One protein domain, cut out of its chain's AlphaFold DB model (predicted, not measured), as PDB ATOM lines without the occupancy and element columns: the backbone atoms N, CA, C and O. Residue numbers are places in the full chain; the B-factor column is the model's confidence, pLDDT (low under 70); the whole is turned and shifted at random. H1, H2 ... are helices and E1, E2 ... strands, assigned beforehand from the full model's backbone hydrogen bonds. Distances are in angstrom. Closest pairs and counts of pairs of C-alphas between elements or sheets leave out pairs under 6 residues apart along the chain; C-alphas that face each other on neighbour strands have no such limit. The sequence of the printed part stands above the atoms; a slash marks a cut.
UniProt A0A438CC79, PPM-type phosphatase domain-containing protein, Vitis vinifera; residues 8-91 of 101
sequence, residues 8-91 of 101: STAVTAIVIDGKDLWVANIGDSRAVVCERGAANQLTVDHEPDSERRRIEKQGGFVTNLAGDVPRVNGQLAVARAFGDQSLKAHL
ATOM      1  N   SER A   8     -14.488 -23.048 -35.820       97.81
ATOM      2  CA  SER A   8     -15.636 -22.187 -36.075       97.81
ATOM      3  C   SER A   8     -15.200 -20.965 -36.861       97.81
ATOM      4  O   SER A   8     -14.107 -20.425 -36.653       97.81
ATOM      5  N   THR A   9     -16.095 -20.493 -37.714       98.56
ATOM      6  CA  THR A   9     -16.040 -19.135 -38.239       98.56
ATOM      7  C   THR A   9     -16.457 -18.137 -37.163       98.56
ATOM      8  O   THR A   9     -17.015 -18.510 -36.123       98.56
ATOM      9  N   ALA A  10     -16.197 -16.858 -37.410       98.62
ATOM     10  CA  ALA A  10     -16.820 -15.767 -36.682       98.62
ATOM     11  C   ALA A  10     -16.943 -14.544 -37.589       98.62
ATOM     12  O   ALA A  10     -15.998 -14.173 -38.278       98.62
ATOM     13  N   VAL A  11     -18.093 -13.886 -37.530       98.62
ATOM     14  CA  VAL A  11     -18.273 -12.530 -38.041       98.62
ATOM     15  C   VAL A  11     -18.832 -11.696 -36.898       98.62
ATOM     16  O   VAL A  11     -19.763 -12.118 -36.214       98.62
ATOM     17  N   THR A  12     -18.207 -10.562 -36.609       98.19
ATOM     18  CA  THR A  12     -18.567  -9.707 -35.472       98.19
ATOM     19  C   THR A  12     -18.717  -8.278 -35.950       98.19
ATOM     20  O   THR A  12     -17.822  -7.758 -36.603       98.19
ATOM     21  N   ALA A  13     -19.836  -7.652 -35.597       97.81
ATOM     22  CA  ALA A  13     -20.097  -6.239 -35.822       97.81
ATOM     23  C   ALA A  13     -20.132  -5.512 -34.474       97.81
ATOM     24  O   ALA A  13     -20.840  -5.936 -33.559       97.81
ATOM     25  N   ILE A  14     -19.372  -4.427 -34.355       97.81
ATOM     26  CA  ILE A  14     -19.316  -3.581 -33.164       97.81
ATOM     27  C   ILE A  14     -19.744  -2.178 -33.574       97.81
ATOM     28  O   ILE A  14     -19.125  -1.566 -34.442       97.81
ATOM     29  N   VAL A  15     -20.802  -1.681 -32.936       96.94
ATOM     30  CA  VAL A  15     -21.280  -0.308 -33.111       96.94
ATOM     31  C   VAL A  15     -20.779   0.528 -31.943       96.94
ATOM     32  O   VAL A  15     -21.107   0.237 -30.792       96.94
ATOM     33  N   ILE A  16     -19.999   1.564 -32.237       96.56
ATOM     34  CA  ILE A  16     -19.436   2.479 -31.241       96.56
ATOM     35  C   ILE A  16     -20.193   3.805 -31.325       96.56
ATOM     36  O   ILE A  16     -20.385   4.360 -32.405       96.56
ATOM     37  N   ASP A  17     -20.696   4.276 -30.180       95.62
ATOM     38  CA  ASP A  17     -21.438   5.539 -30.031       95.62
ATOM     39  C   ASP A  17     -22.629   5.728 -30.994       95.62
ATOM     40  O   ASP A  17     -23.088   6.846 -31.236       95.62
ATOM     41  N   GLY A  18     -23.149   4.626 -31.547       93.06
ATOM     42  CA  GLY A  18     -24.227   4.637 -32.539       93.06
ATOM     43  C   GLY A  18     -23.828   5.203 -33.905       93.06
ATOM     44  O   GLY A  18     -24.721   5.548 -34.678       93.06
ATOM     45  N   LYS A  19     -22.525   5.342 -34.186       91.00
ATOM     46  CA  LYS A  19     -22.003   5.974 -35.406       91.00
ATOM     47  C   LYS A  19     -21.051   5.064 -36.160       91.00
ATOM     48  O   LYS A  19     -21.333   4.753 -37.308       91.00
ATOM     49  N   ASP A  20     -19.995   4.610 -35.492       94.88
ATOM     50  CA  ASP A  20     -18.928   3.877 -36.161       94.88
ATOM     51  C   ASP A  20     -19.261   2.386 -36.159       94.88
ATOM     52  O   ASP A  20     -19.495   1.795 -35.094       94.88
ATOM     53  N   LEU A  21     -19.276   1.772 -37.340       96.38
ATOM     54  CA  LEU A  21     -19.466   0.333 -37.492       96.38
ATOM     55  C   LEU A  21     -18.140  -0.335 -37.842       96.38
ATOM     56  O   LEU A  21     -17.642  -0.204 -38.956       96.38
ATOM     57  N   TRP A  22     -17.619  -1.130 -36.914       97.88
ATOM     58  CA  TRP A  22     -16.475  -2.002 -37.159       97.88
ATOM     59  C   TRP A  22     -16.942  -3.427 -37.395       97.88
ATOM     60  O   TRP A  22     -17.747  -3.953 -36.623       97.88
ATOM     61  N   VAL A  23     -16.405  -4.072 -38.427       98.38
ATOM     62  CA  VAL A  23     -16.689  -5.476 -38.716       98.38
ATOM     63  C   VAL A  23     -15.390  -6.262 -38.783       98.38
ATOM     64  O   VAL A  23     -14.448  -5.873 -39.467       98.38
ATOM     65  N   ALA A  24     -15.351  -7.382 -38.068       98.44
ATOM     66  CA  ALA A  24     -14.272  -8.354 -38.132       98.44
ATOM     67  C   ALA A  24     -14.818  -9.683 -38.661       98.44
ATOM     68  O   ALA A  24     -15.776 -10.219 -38.097       98.44
ATOM     69  N   ASN A  25     -14.213 -10.224 -39.720       98.69
ATOM     70  CA  ASN A  25     -14.571 -11.525 -40.281       98.69
ATOM     71  C   ASN A  25     -13.413 -12.518 -40.187       98.69
ATOM     72  O   ASN A  25     -12.264 -12.187 -40.460       98.69
ATOM     73  N   ILE A  26     -13.740 -13.764 -39.869       98.56
ATOM     74  CA  ILE A  26     -12.888 -14.934 -40.004       98.56
ATOM     75  C   ILE A  26     -13.740 -16.134 -40.441       98.56
ATOM     76  O   ILE A  26     -14.321 -16.848 -39.628       98.56
ATOM     77  N   GLY A  27     -13.791 -16.368 -41.750       98.56
ATOM     78  CA  GLY A  27     -14.393 -17.556 -42.353       98.56
ATOM     79  C   GLY A  27     -15.307 -17.186 -43.510       98.56
ATOM     80  O   GLY A  27     -15.125 -16.141 -44.132       98.56
ATOM     81  N   ASP A  28     -16.284 -18.043 -43.784       98.06
ATOM     82  CA  ASP A  28     -17.323 -17.871 -44.809       98.06
ATOM     83  C   ASP A  28     -18.674 -17.401 -44.229       98.06
ATOM     84  O   ASP A  28     -19.692 -17.369 -44.914       98.06
ATOM     85  N   SER A  29     -18.706 -17.005 -42.952       98.44
ATOM     86  CA  SER A  29     -19.814 -16.202 -42.429       98.44
ATOM     87  C   SER A  29     -19.715 -14.771 -42.955       98.44
ATOM     88  O   SER A  29     -18.620 -14.266 -43.191       98.44
ATOM     89  N   ARG A  30     -20.861 -14.105 -43.133       98.19
ATOM     90  CA  ARG A  30     -20.927 -12.843 -43.876       98.19
ATOM     91  C   ARG A  30     -21.724 -11.773 -43.146       98.19
ATOM     92  O   ARG A  30     -22.841 -12.027 -42.697       98.19
ATOM     93  N   ALA A  31     -21.175 -10.561 -43.094       98.06
ATOM     94  CA  ALA A  31     -21.915  -9.368 -42.702       98.06
ATOM     95  C   ALA A  31     -22.472  -8.661 -43.943       98.06
ATOM     96  O   ALA A  31     -21.770  -8.439 -44.933       98.06
ATOM     97  N   VAL A  32     -23.746  -8.286 -43.870       97.81
ATOM     98  CA  VAL A  32     -24.457  -7.536 -44.907       97.81
ATOM     99  C   VAL A  32     -25.235  -6.423 -44.221       97.81
ATOM    100  O   VAL A  32     -25.932  -6.676 -43.239       97.81
ATOM    101  N   VAL A  33     -25.131  -5.200 -44.737       95.88
ATOM    102  CA  VAL A  33     -25.926  -4.057 -44.283       95.88
ATOM    103  C   VAL A  33     -27.009  -3.738 -45.303       95.88
ATOM    104  O   VAL A  33     -26.790  -3.821 -46.510       95.88
ATOM    105  N   CYS A  34     -28.194  -3.377 -44.818       96.31
ATOM    106  CA  CYS A  34     -29.244  -2.828 -45.662       96.31
ATOM    107  C   CYS A  34     -29.161  -1.303 -45.622       96.31
ATOM    108  O   CYS A  34     -29.414  -0.697 -44.581       96.31
ATOM    109  N   GLU A  35     -28.848  -0.680 -46.754       93.31
ATOM    110  CA  GLU A  35     -28.846   0.769 -46.902       93.31
ATOM    111  C   GLU A  35     -29.821   1.168 -48.011       93.31
ATOM    112  O   GLU A  35     -29.696   0.743 -49.158       93.31
ATOM    113  N   ARG A  36     -30.832   1.978 -47.667       95.06
ATOM    114  CA  ARG A  36     -31.856   2.481 -48.610       95.06
ATOM    115  C   ARG A  36     -32.544   1.368 -49.422       95.06
ATOM    116  O   ARG A  36     -32.902   1.566 -50.578       95.06
ATOM    117  N   GLY A  37     -32.740   0.204 -48.803       96.56
ATOM    118  CA  GLY A  37     -33.373  -0.958 -49.432       96.56
ATOM    119  C   GLY A  37     -32.441  -1.814 -50.297       96.56
ATOM    120  O   GLY A  37     -32.906  -2.801 -50.860       96.56
ATOM    121  N   ALA A  38     -31.151  -1.479 -50.391       97.19
ATOM    122  CA  ALA A  38     -30.135  -2.300 -51.044       97.19
ATOM    123  C   ALA A  38     -29.314  -3.084 -50.008       97.19
ATOM    124  O   ALA A  38     -28.927  -2.541 -48.975       97.19
ATOM    125  N   ALA A  39     -29.046  -4.361 -50.289       97.75
ATOM    126  CA  ALA A  39     -28.184  -5.208 -49.471       97.75
ATOM    127  C   ALA A  39     -26.727  -5.074 -49.936       97.75
ATOM    128  O   ALA A  39     -26.390  -5.496 -51.041       97.75
ATOM    129  N   ASN A  40     -25.873  -4.509 -49.084       95.62
ATOM    130  CA  ASN A  40     -24.454  -4.297 -49.344       95.62
ATOM    131  C   ASN A  40     -23.625  -5.229 -48.456       95.62
ATOM    132  O   ASN A  40     -23.744  -5.214 -47.231       95.62
ATOM    133  N   GLN A  41     -22.792  -6.063 -49.070       97.25
ATOM    134  CA  GLN A  41     -21.880  -6.951 -48.354       97.25
ATOM    135  C   GLN A  41     -20.727  -6.142 -47.749       97.25
ATOM    136  O   GLN A  41     -20.082  -5.375 -48.458       97.25
ATOM    137  N   LEU A  42     -20.482  -6.320 -46.449       97.62
ATOM    138  CA  LEU A  42     -19.448  -5.590 -45.704       97.62
ATOM    139  C   LEU A  42     -18.141  -6.375 -45.546       97.62
ATOM    140  O   LEU A  42     -17.103  -5.788 -45.280       97.62
ATOM    141  N   THR A  43     -18.188  -7.698 -45.683       98.12
ATOM    142  CA  THR A  43     -17.038  -8.588 -45.463       98.12
ATOM    143  C   THR A  43     -16.762  -9.421 -46.697       98.12
ATOM    144  O   THR A  43     -17.697  -9.789 -47.400       98.12
ATOM    145  N   VAL A  44     -15.509  -9.798 -46.930       97.56
ATOM    146  CA  VAL A  44     -15.149 -10.793 -47.949       97.56
ATOM    147  C   VAL A  44     -15.096 -12.174 -47.299       97.56
ATOM    148  O   VAL A  44     -14.540 -12.327 -46.212       97.56
ATOM    149  N   ASP A  45     -15.693 -13.172 -47.947       98.31
ATOM    150  CA  ASP A  45     -15.650 -14.553 -47.472       98.31
ATOM    151  C   ASP A  45     -14.247 -15.130 -47.688       98.31
ATOM    152  O   ASP A  45     -13.649 -15.006 -48.763       98.31
ATOM    153  N   HIS A  46     -13.715 -15.796 -46.668       98.38
ATOM    154  CA  HIS A  46     -12.398 -16.417 -46.728       98.38
ATOM    155  C   HIS A  46     -12.451 -17.790 -47.400       98.38
ATOM    156  O   HIS A  46     -12.188 -18.819 -46.774       98.38
ATOM    157  N   GLU A  47     -12.797 -17.807 -48.681       97.56
ATOM    158  CA  GLU A  47     -12.814 -19.017 -49.497       97.56
ATOM    159  C   GLU A  47     -11.383 -19.524 -49.791       97.56
ATOM    160  O   GLU A  47     -10.452 -18.733 -49.954       97.56
ATOM    161  N   PRO A  48     -11.151 -20.845 -49.898       97.81
ATOM    162  CA  PRO A  48      -9.822 -21.385 -50.185       97.81
ATOM    163  C   PRO A  48      -9.190 -20.857 -51.476       97.81
ATOM    164  O   PRO A  48      -7.981 -20.648 -51.510       97.81
ATOM    165  N   ASP A  49      -9.978 -20.625 -52.528       96.31
ATOM    166  CA  ASP A  49      -9.435 -20.209 -53.826       96.31
ATOM    167  C   ASP A  49      -8.947 -18.749 -53.823       96.31
ATOM    168  O   ASP A  49      -7.901 -18.458 -54.406       96.31
ATOM    169  N   SER A  50      -9.615 -17.851 -53.085       96.31
ATOM    170  CA  SER A  50      -9.179 -16.452 -52.935       96.31
ATOM    171  C   SER A  50      -7.861 -16.336 -52.156       96.31
ATOM    172  O   SER A  50      -7.041 -15.457 -52.421       96.31
ATOM    173  N   GLU A  51      -7.601 -17.286 -51.257       97.62
ATOM    174  CA  GLU A  51      -6.415 -17.335 -50.398       97.62
ATOM    175  C   GLU A  51      -5.350 -18.336 -50.890       97.62
ATOM    176  O   GLU A  51      -4.330 -18.556 -50.220       97.62
ATOM    177  N   ARG A  52      -5.548 -18.928 -52.079       97.62
ATOM    178  CA  ARG A  52      -4.714 -19.998 -52.656       97.62
ATOM    179  C   ARG A  52      -3.225 -19.698 -52.575       97.62
ATOM    180  O   ARG A  52      -2.446 -20.525 -52.110       97.62
ATOM    181  N   ARG A  53      -2.822 -18.492 -52.983       98.00
ATOM    182  CA  ARG A  53      -1.408 -18.095 -53.018       98.00
ATOM    183  C   ARG A  53      -0.753 -18.171 -51.636       98.00
ATOM    184  O   ARG A  53       0.402 -18.578 -51.534       98.00
ATOM    185  N   ARG A  54      -1.468 -17.768 -50.577       97.62
ATOM    186  CA  ARG A  54      -0.969 -17.840 -49.195       97.62
ATOM    187  C   ARG A  54      -0.832 -19.296 -48.758       97.62
ATOM    188  O   ARG A  54       0.209 -19.662 -48.218       97.62
ATOM    189  N   ILE A  55      -1.858 -20.102 -49.025       98.50
ATOM    190  CA  ILE A  55      -1.919 -21.528 -48.674       98.50
ATOM    191  C   ILE A  55      -0.778 -22.307 -49.348       98.50
ATOM    192  O   ILE A  55      -0.031 -23.019 -48.677       98.50
ATOM    193  N   GLU A  56      -0.594 -22.127 -50.657       97.88
ATOM    194  CA  GLU A  56       0.436 -22.819 -51.443       97.88
ATOM    195  C   GLU A  56       1.852 -22.364 -51.063       97.88
ATOM    196  O   GLU A  56       2.765 -23.184 -50.970       97.88
ATOM    197  N   LYS A  57       2.045 -21.078 -50.730       98.19
ATOM    198  CA  LYS A  57       3.326 -20.571 -50.203       98.19
ATOM    199  C   LYS A  57       3.721 -21.225 -48.870       98.19
ATOM    200  O   LYS A  57       4.908 -21.300 -48.566       98.19
ATOM    201  N   GLN A  58       2.751 -21.684 -48.079       97.69
ATOM    202  CA  GLN A  58       2.974 -22.392 -46.813       97.69
ATOM    203  C   GLN A  58       3.161 -23.911 -46.993       97.69
ATOM    204  O   GLN A  58       3.338 -24.617 -46.006       97.69
ATOM    205  N   GLY A  59       3.161 -24.414 -48.234       97.88
ATOM    206  CA  GLY A  59       3.306 -25.841 -48.540       97.88
ATOM    207  C   GLY A  59       1.991 -26.629 -48.541       97.88
ATOM    208  O   GLY A  59       2.019 -27.852 -48.667       97.88
ATOM    209  N   GLY A  60       0.849 -25.944 -48.416       97.44
ATOM    210  CA  GLY A  60      -0.479 -26.536 -48.567       97.44
ATOM    211  C   GLY A  60      -0.942 -26.555 -50.021       97.44
ATOM    212  O   GLY A  60      -0.211 -26.187 -50.938       97.44
ATOM    213  N   PHE A  61      -2.191 -26.955 -50.238       97.75
ATOM    214  CA  PHE A  61      -2.838 -26.892 -51.547       97.75
ATOM    215  C   PHE A  61      -4.332 -26.603 -51.416       97.75
ATOM    216  O   PHE A  61      -4.932 -26.808 -50.360       97.75
ATOM    217  N   VAL A  62      -4.942 -26.160 -52.514       97.94
ATOM    218  CA  VAL A  62      -6.394 -25.991 -52.624       97.94
ATOM    219  C   VAL A  62      -6.920 -26.916 -53.717       97.94
ATOM    220  O   VAL A  62      -6.478 -26.830 -54.867       97.94
ATOM    221  N   THR A  63      -7.835 -27.819 -53.356       96.69
ATOM    222  CA  THR A  63      -8.454 -28.764 -54.302       96.69
ATOM    223  C   THR A  63      -9.414 -28.053 -55.236       96.69
ATOM    224  O   THR A  63     -10.237 -27.299 -54.752       96.69
ATOM    225  N   ASN A  64      -9.388 -28.370 -56.531       90.38
ATOM    226  CA  ASN A  64     -10.376 -27.905 -57.514       90.38
ATOM    227  C   ASN A  64     -10.905 -29.106 -58.312       90.38
ATOM    228  O   ASN A  64     -10.565 -29.290 -59.480       90.38
ATOM    229  N   LEU A  65     -11.669 -29.982 -57.657       89.88
ATOM    230  CA  LEU A  65     -12.274 -31.142 -58.316       89.88
ATOM    231  C   LEU A  65     -13.599 -30.734 -58.965       89.88
ATOM    232  O   LEU A  65     -14.393 -30.013 -58.368       89.88
ATOM    233  N   ALA A  66     -13.850 -31.201 -60.189       89.44
ATOM    234  CA  ALA A  66     -15.103 -30.920 -60.882       89.44
ATOM    235  C   ALA A  66     -16.298 -31.449 -60.067       89.44
ATOM    236  O   ALA A  66     -16.374 -32.643 -59.785       89.44
ATOM    237  N   GLY A  67     -17.223 -30.557 -59.706       90.06
ATOM    238  CA  GLY A  67     -18.393 -30.890 -58.890       90.06
ATOM    239  C   GLY A  67     -18.176 -30.845 -57.371       90.06
ATOM    240  O   GLY A  67     -19.108 -31.172 -56.643       90.06
ATOM    241  N   ASP A  68     -17.001 -30.430 -56.889       91.06
ATOM    242  CA  ASP A  68     -16.747 -30.148 -55.468       91.06
ATOM    243  C   ASP A  68     -16.376 -28.672 -55.269       91.06
ATOM    244  O   ASP A  68     -15.974 -27.970 -56.201       91.06
ATOM    245  N   VAL A  69     -16.519 -28.200 -54.035       94.38
ATOM    246  CA  VAL A  69     -16.070 -26.867 -53.632       94.38
ATOM    247  C   VAL A  69     -14.561 -26.870 -53.365       94.38
ATOM    248  O   VAL A  69     -14.010 -27.902 -52.965       94.38
ATOM    249  N   PRO A  70     -13.868 -25.732 -53.541       96.56
ATOM    250  CA  PRO A  70     -12.474 -25.630 -53.156       96.56
ATOM    251  C   PRO A  70     -12.250 -25.927 -51.674       96.56
ATOM    252  O   PRO A  70     -13.014 -25.470 -50.825       96.56
ATOM    253  N   ARG A  71     -11.199 -26.690 -51.345       97.31
ATOM    254  CA  ARG A  71     -10.862 -27.042 -49.954       97.31
ATOM    255  C   ARG A  71      -9.373 -26.918 -49.672       97.31
ATOM    256  O   ARG A  71      -8.548 -27.395 -50.451       97.31
ATOM    257  N   VAL A  72      -9.030 -26.379 -48.504       97.44
ATOM    258  CA  VAL A  72      -7.664 -26.376 -47.964       97.44
ATOM    259  C   VAL A  72      -7.252 -27.807 -47.654       97.44
ATOM    260  O   VAL A  72      -7.885 -28.488 -46.842       97.44
ATOM    261  N   ASN A  73      -6.199 -28.274 -48.320       95.75
ATOM    262  CA  ASN A  73      -5.673 -29.635 -48.241       95.75
ATOM    263  C   ASN A  73      -6.743 -30.729 -48.410       95.75
ATOM    264  O   ASN A  73      -6.648 -31.792 -47.794       95.75
ATOM    265  N   GLY A  74      -7.793 -30.445 -49.188       95.00
ATOM    266  CA  GLY A  74      -8.920 -31.356 -49.397       95.00
ATOM    267  C   GLY A  74      -9.834 -31.557 -48.184       95.00
ATOM    268  O   GLY A  74     -10.659 -32.464 -48.209       95.00
ATOM    269  N   GLN A  75      -9.701 -30.754 -47.123       94.38
ATOM    270  CA  GLN A  75     -10.415 -30.963 -45.855       94.38
ATOM    271  C   GLN A  75     -11.464 -29.881 -45.577       94.38
ATOM    272  O   GLN A  75     -12.651 -30.193 -45.480       94.38
ATOM    273  N   LEU A  76     -11.059 -28.611 -45.483       95.50
ATOM    274  CA  LEU A  76     -11.958 -27.511 -45.106       95.50
ATOM    275  C   LEU A  76     -12.276 -26.603 -46.286       95.50
ATOM    276  O   LEU A  76     -11.367 -26.163 -46.982       95.50
ATOM    277  N   ALA A  77     -13.555 -26.272 -46.457       96.81
ATOM    278  CA  ALA A  77     -14.038 -25.341 -47.480       96.81
ATOM    279  C   ALA A  77     -13.886 -23.856 -47.079       96.81
ATOM    280  O   ALA A  77     -14.475 -22.987 -47.706       96.81
ATOM    281  N   VAL A  78     -13.075 -23.567 -46.054       97.56
ATOM    282  CA  VAL A  78     -12.738 -22.219 -45.575       97.56
ATOM    283  C   VAL A  78     -11.225 -22.082 -45.425       97.56
ATOM    284  O   VAL A  78     -10.539 -23.033 -45.049       97.56
ATOM    285  N   ALA A  79     -10.691 -20.898 -45.716       98.00
ATOM    286  CA  ALA A  79      -9.264 -20.583 -45.645       98.00
ATOM    287  C   ALA A  79      -8.817 -20.041 -44.281       98.00
ATOM    288  O   ALA A  79      -7.614 -20.041 -43.974       98.00
ATOM    289  N   ARG A  80      -9.771 -19.561 -43.474       98.50
ATOM    290  CA  ARG A  80      -9.537 -19.006 -42.139       98.50
ATOM    291  C   ARG A  80     -10.649 -19.431 -41.178       98.50
ATOM    292  O   ARG A  80     -11.813 -19.419 -41.559       98.50
ATOM    293  N   ALA A  81     -10.288 -19.805 -39.954       98.12
ATOM    294  CA  ALA A  81     -11.222 -20.171 -38.882       98.12
ATOM    295  C   ALA A  81     -10.508 -20.147 -37.521       98.12
ATOM    296  O   ALA A  81      -9.280 -20.263 -37.453       98.12
ATOM    297  N   PHE A  82     -11.254 -20.066 -36.421       97.56
ATOM    298  CA  PHE A  82     -10.744 -20.444 -35.100       97.56
ATOM    299  C   PHE A  82     -10.773 -21.968 -34.941       97.56
ATOM    300  O   PHE A  82     -11.567 -22.631 -35.591       97.56
ATOM    301  N   GLY A  83      -9.931 -22.545 -34.077       95.44
ATOM    302  CA  GLY A  83      -9.862 -24.008 -33.898       95.44
ATOM    303  C   GLY A  83      -9.201 -24.728 -35.080       95.44
ATOM    304  O   GLY A  83      -8.296 -24.166 -35.684       95.44
ATOM    305  N   ASP A  84      -9.582 -25.968 -35.393       94.38
ATOM    306  CA  ASP A  84      -8.989 -26.763 -36.491       94.38
ATOM    307  C   ASP A  84      -7.455 -26.872 -36.416       94.38
ATOM    308  O   ASP A  84      -6.720 -26.685 -37.392       94.38
ATOM    309  N   GLN A  85      -6.949 -27.186 -35.218       92.81
ATOM    310  CA  GLN A  85      -5.515 -27.175 -34.905       92.81
ATOM    311  C   GLN A  85      -4.669 -27.993 -35.896       92.81
ATOM    312  O   GLN A  85      -3.549 -27.606 -36.225       92.81
ATOM    313  N   SER A  86      -5.204 -29.109 -36.404       91.88
ATOM    314  CA  SER A  86      -4.513 -29.981 -37.362       91.88
ATOM    315  C   SER A  86      -4.246 -29.330 -38.724       91.88
ATOM    316  O   SER A  86      -3.412 -29.832 -39.470       91.88
ATOM    317  N   LEU A  87      -4.929 -28.231 -39.056       93.38
ATOM    318  CA  LEU A  87      -4.802 -27.528 -40.335       93.38
ATOM    319  C   LEU A  87      -4.112 -26.164 -40.219       93.38
ATOM    320  O   LEU A  87      -3.892 -25.516 -41.240       93.38
ATOM    321  N   LYS A  88      -3.696 -25.741 -39.017       94.06
ATOM    322  CA  LYS A  88      -3.143 -24.394 -38.761       94.06
ATOM    323  C   LYS A  88      -1.870 -24.028 -39.513       94.06
ATOM    324  O   LYS A  88      -1.565 -22.847 -39.624       94.06
ATOM    325  N   ALA A  89      -1.160 -25.001 -40.074       95.75
ATOM    326  CA  ALA A  89      -0.057 -24.712 -40.989       95.75
ATOM    327  C   ALA A  89      -0.518 -23.987 -42.272       95.75
ATOM    328  O   ALA A  89       0.278 -23.287 -42.888       95.75
ATOM    329  N   HIS A  90      -1.790 -24.139 -42.662       97.06
ATOM    330  CA  HIS A  90      -2.344 -23.625 -43.923       97.06
ATOM    331  C   HIS A  90      -3.659 -22.842 -43.732       97.06
ATOM    332  O   HIS A  90      -4.072 -22.074 -44.602       97.06
ATOM    333  N   LEU A  91      -4.307 -23.009 -42.577       96.62
ATOM    334  CA  LEU A  91      -5.530 -22.326 -42.168       96.62
ATOM    335  C   LEU A  91      -5.194 -21.155 -41.234       96.62
ATOM    336  O   LEU A  91      -4.667 -21.371 -40.139       96.62
TER     337      LEU A  91
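This is residues 8 to 91 of the 101 residues of the protein "PPM-type phosphatase domain-containing protein" of Vitis vinifera (UniProt A0A438CC79). With little regular structure, this elongated domain has two strand hairpins, E1-E2 and E3-E4, at one end, and short helix H1 with looping residues 58 to 91 at the other. Residues 34 to 39 stick out. The 84 printed residues run E1, E2, E3, E4, H1; the class is mixed, with 28 in named elements. The whole is loose, radius of gyration of the C-alphas 15.3 A, spanning 44 by 27 by 20 A.

E1, residues 10 to 16, begins at C-alpha (-16.820, -15.767, -36.682) and is 19.2 A long; E2, 20 to 26, is 20.1 A. E3 is 32 to 35 and E4 38 to 41. H1, 52 to 57, ends at C-alpha (3.326, -20.571, -50.203).

Hairpin E1 and E2 is antiparallel at 168 degrees, N 10 to O 26 being 2.9 A. Hairpin E3 and E4 is antiparallel at 148 degrees, N 40 to O 33 being 2.8 A. E2 and E3 are apart. In H1 every O i to N i+4 pair is within hydrogen-bond range. Residues 62 to 63 pair antiparallel with 71 to 72.

The farthest C-alphas, of Asp 17 and Ala 66, are 48.2 A apart. The printed part has no cut, no link between named elements is long, and no printed residue is under 70 in pLDDT.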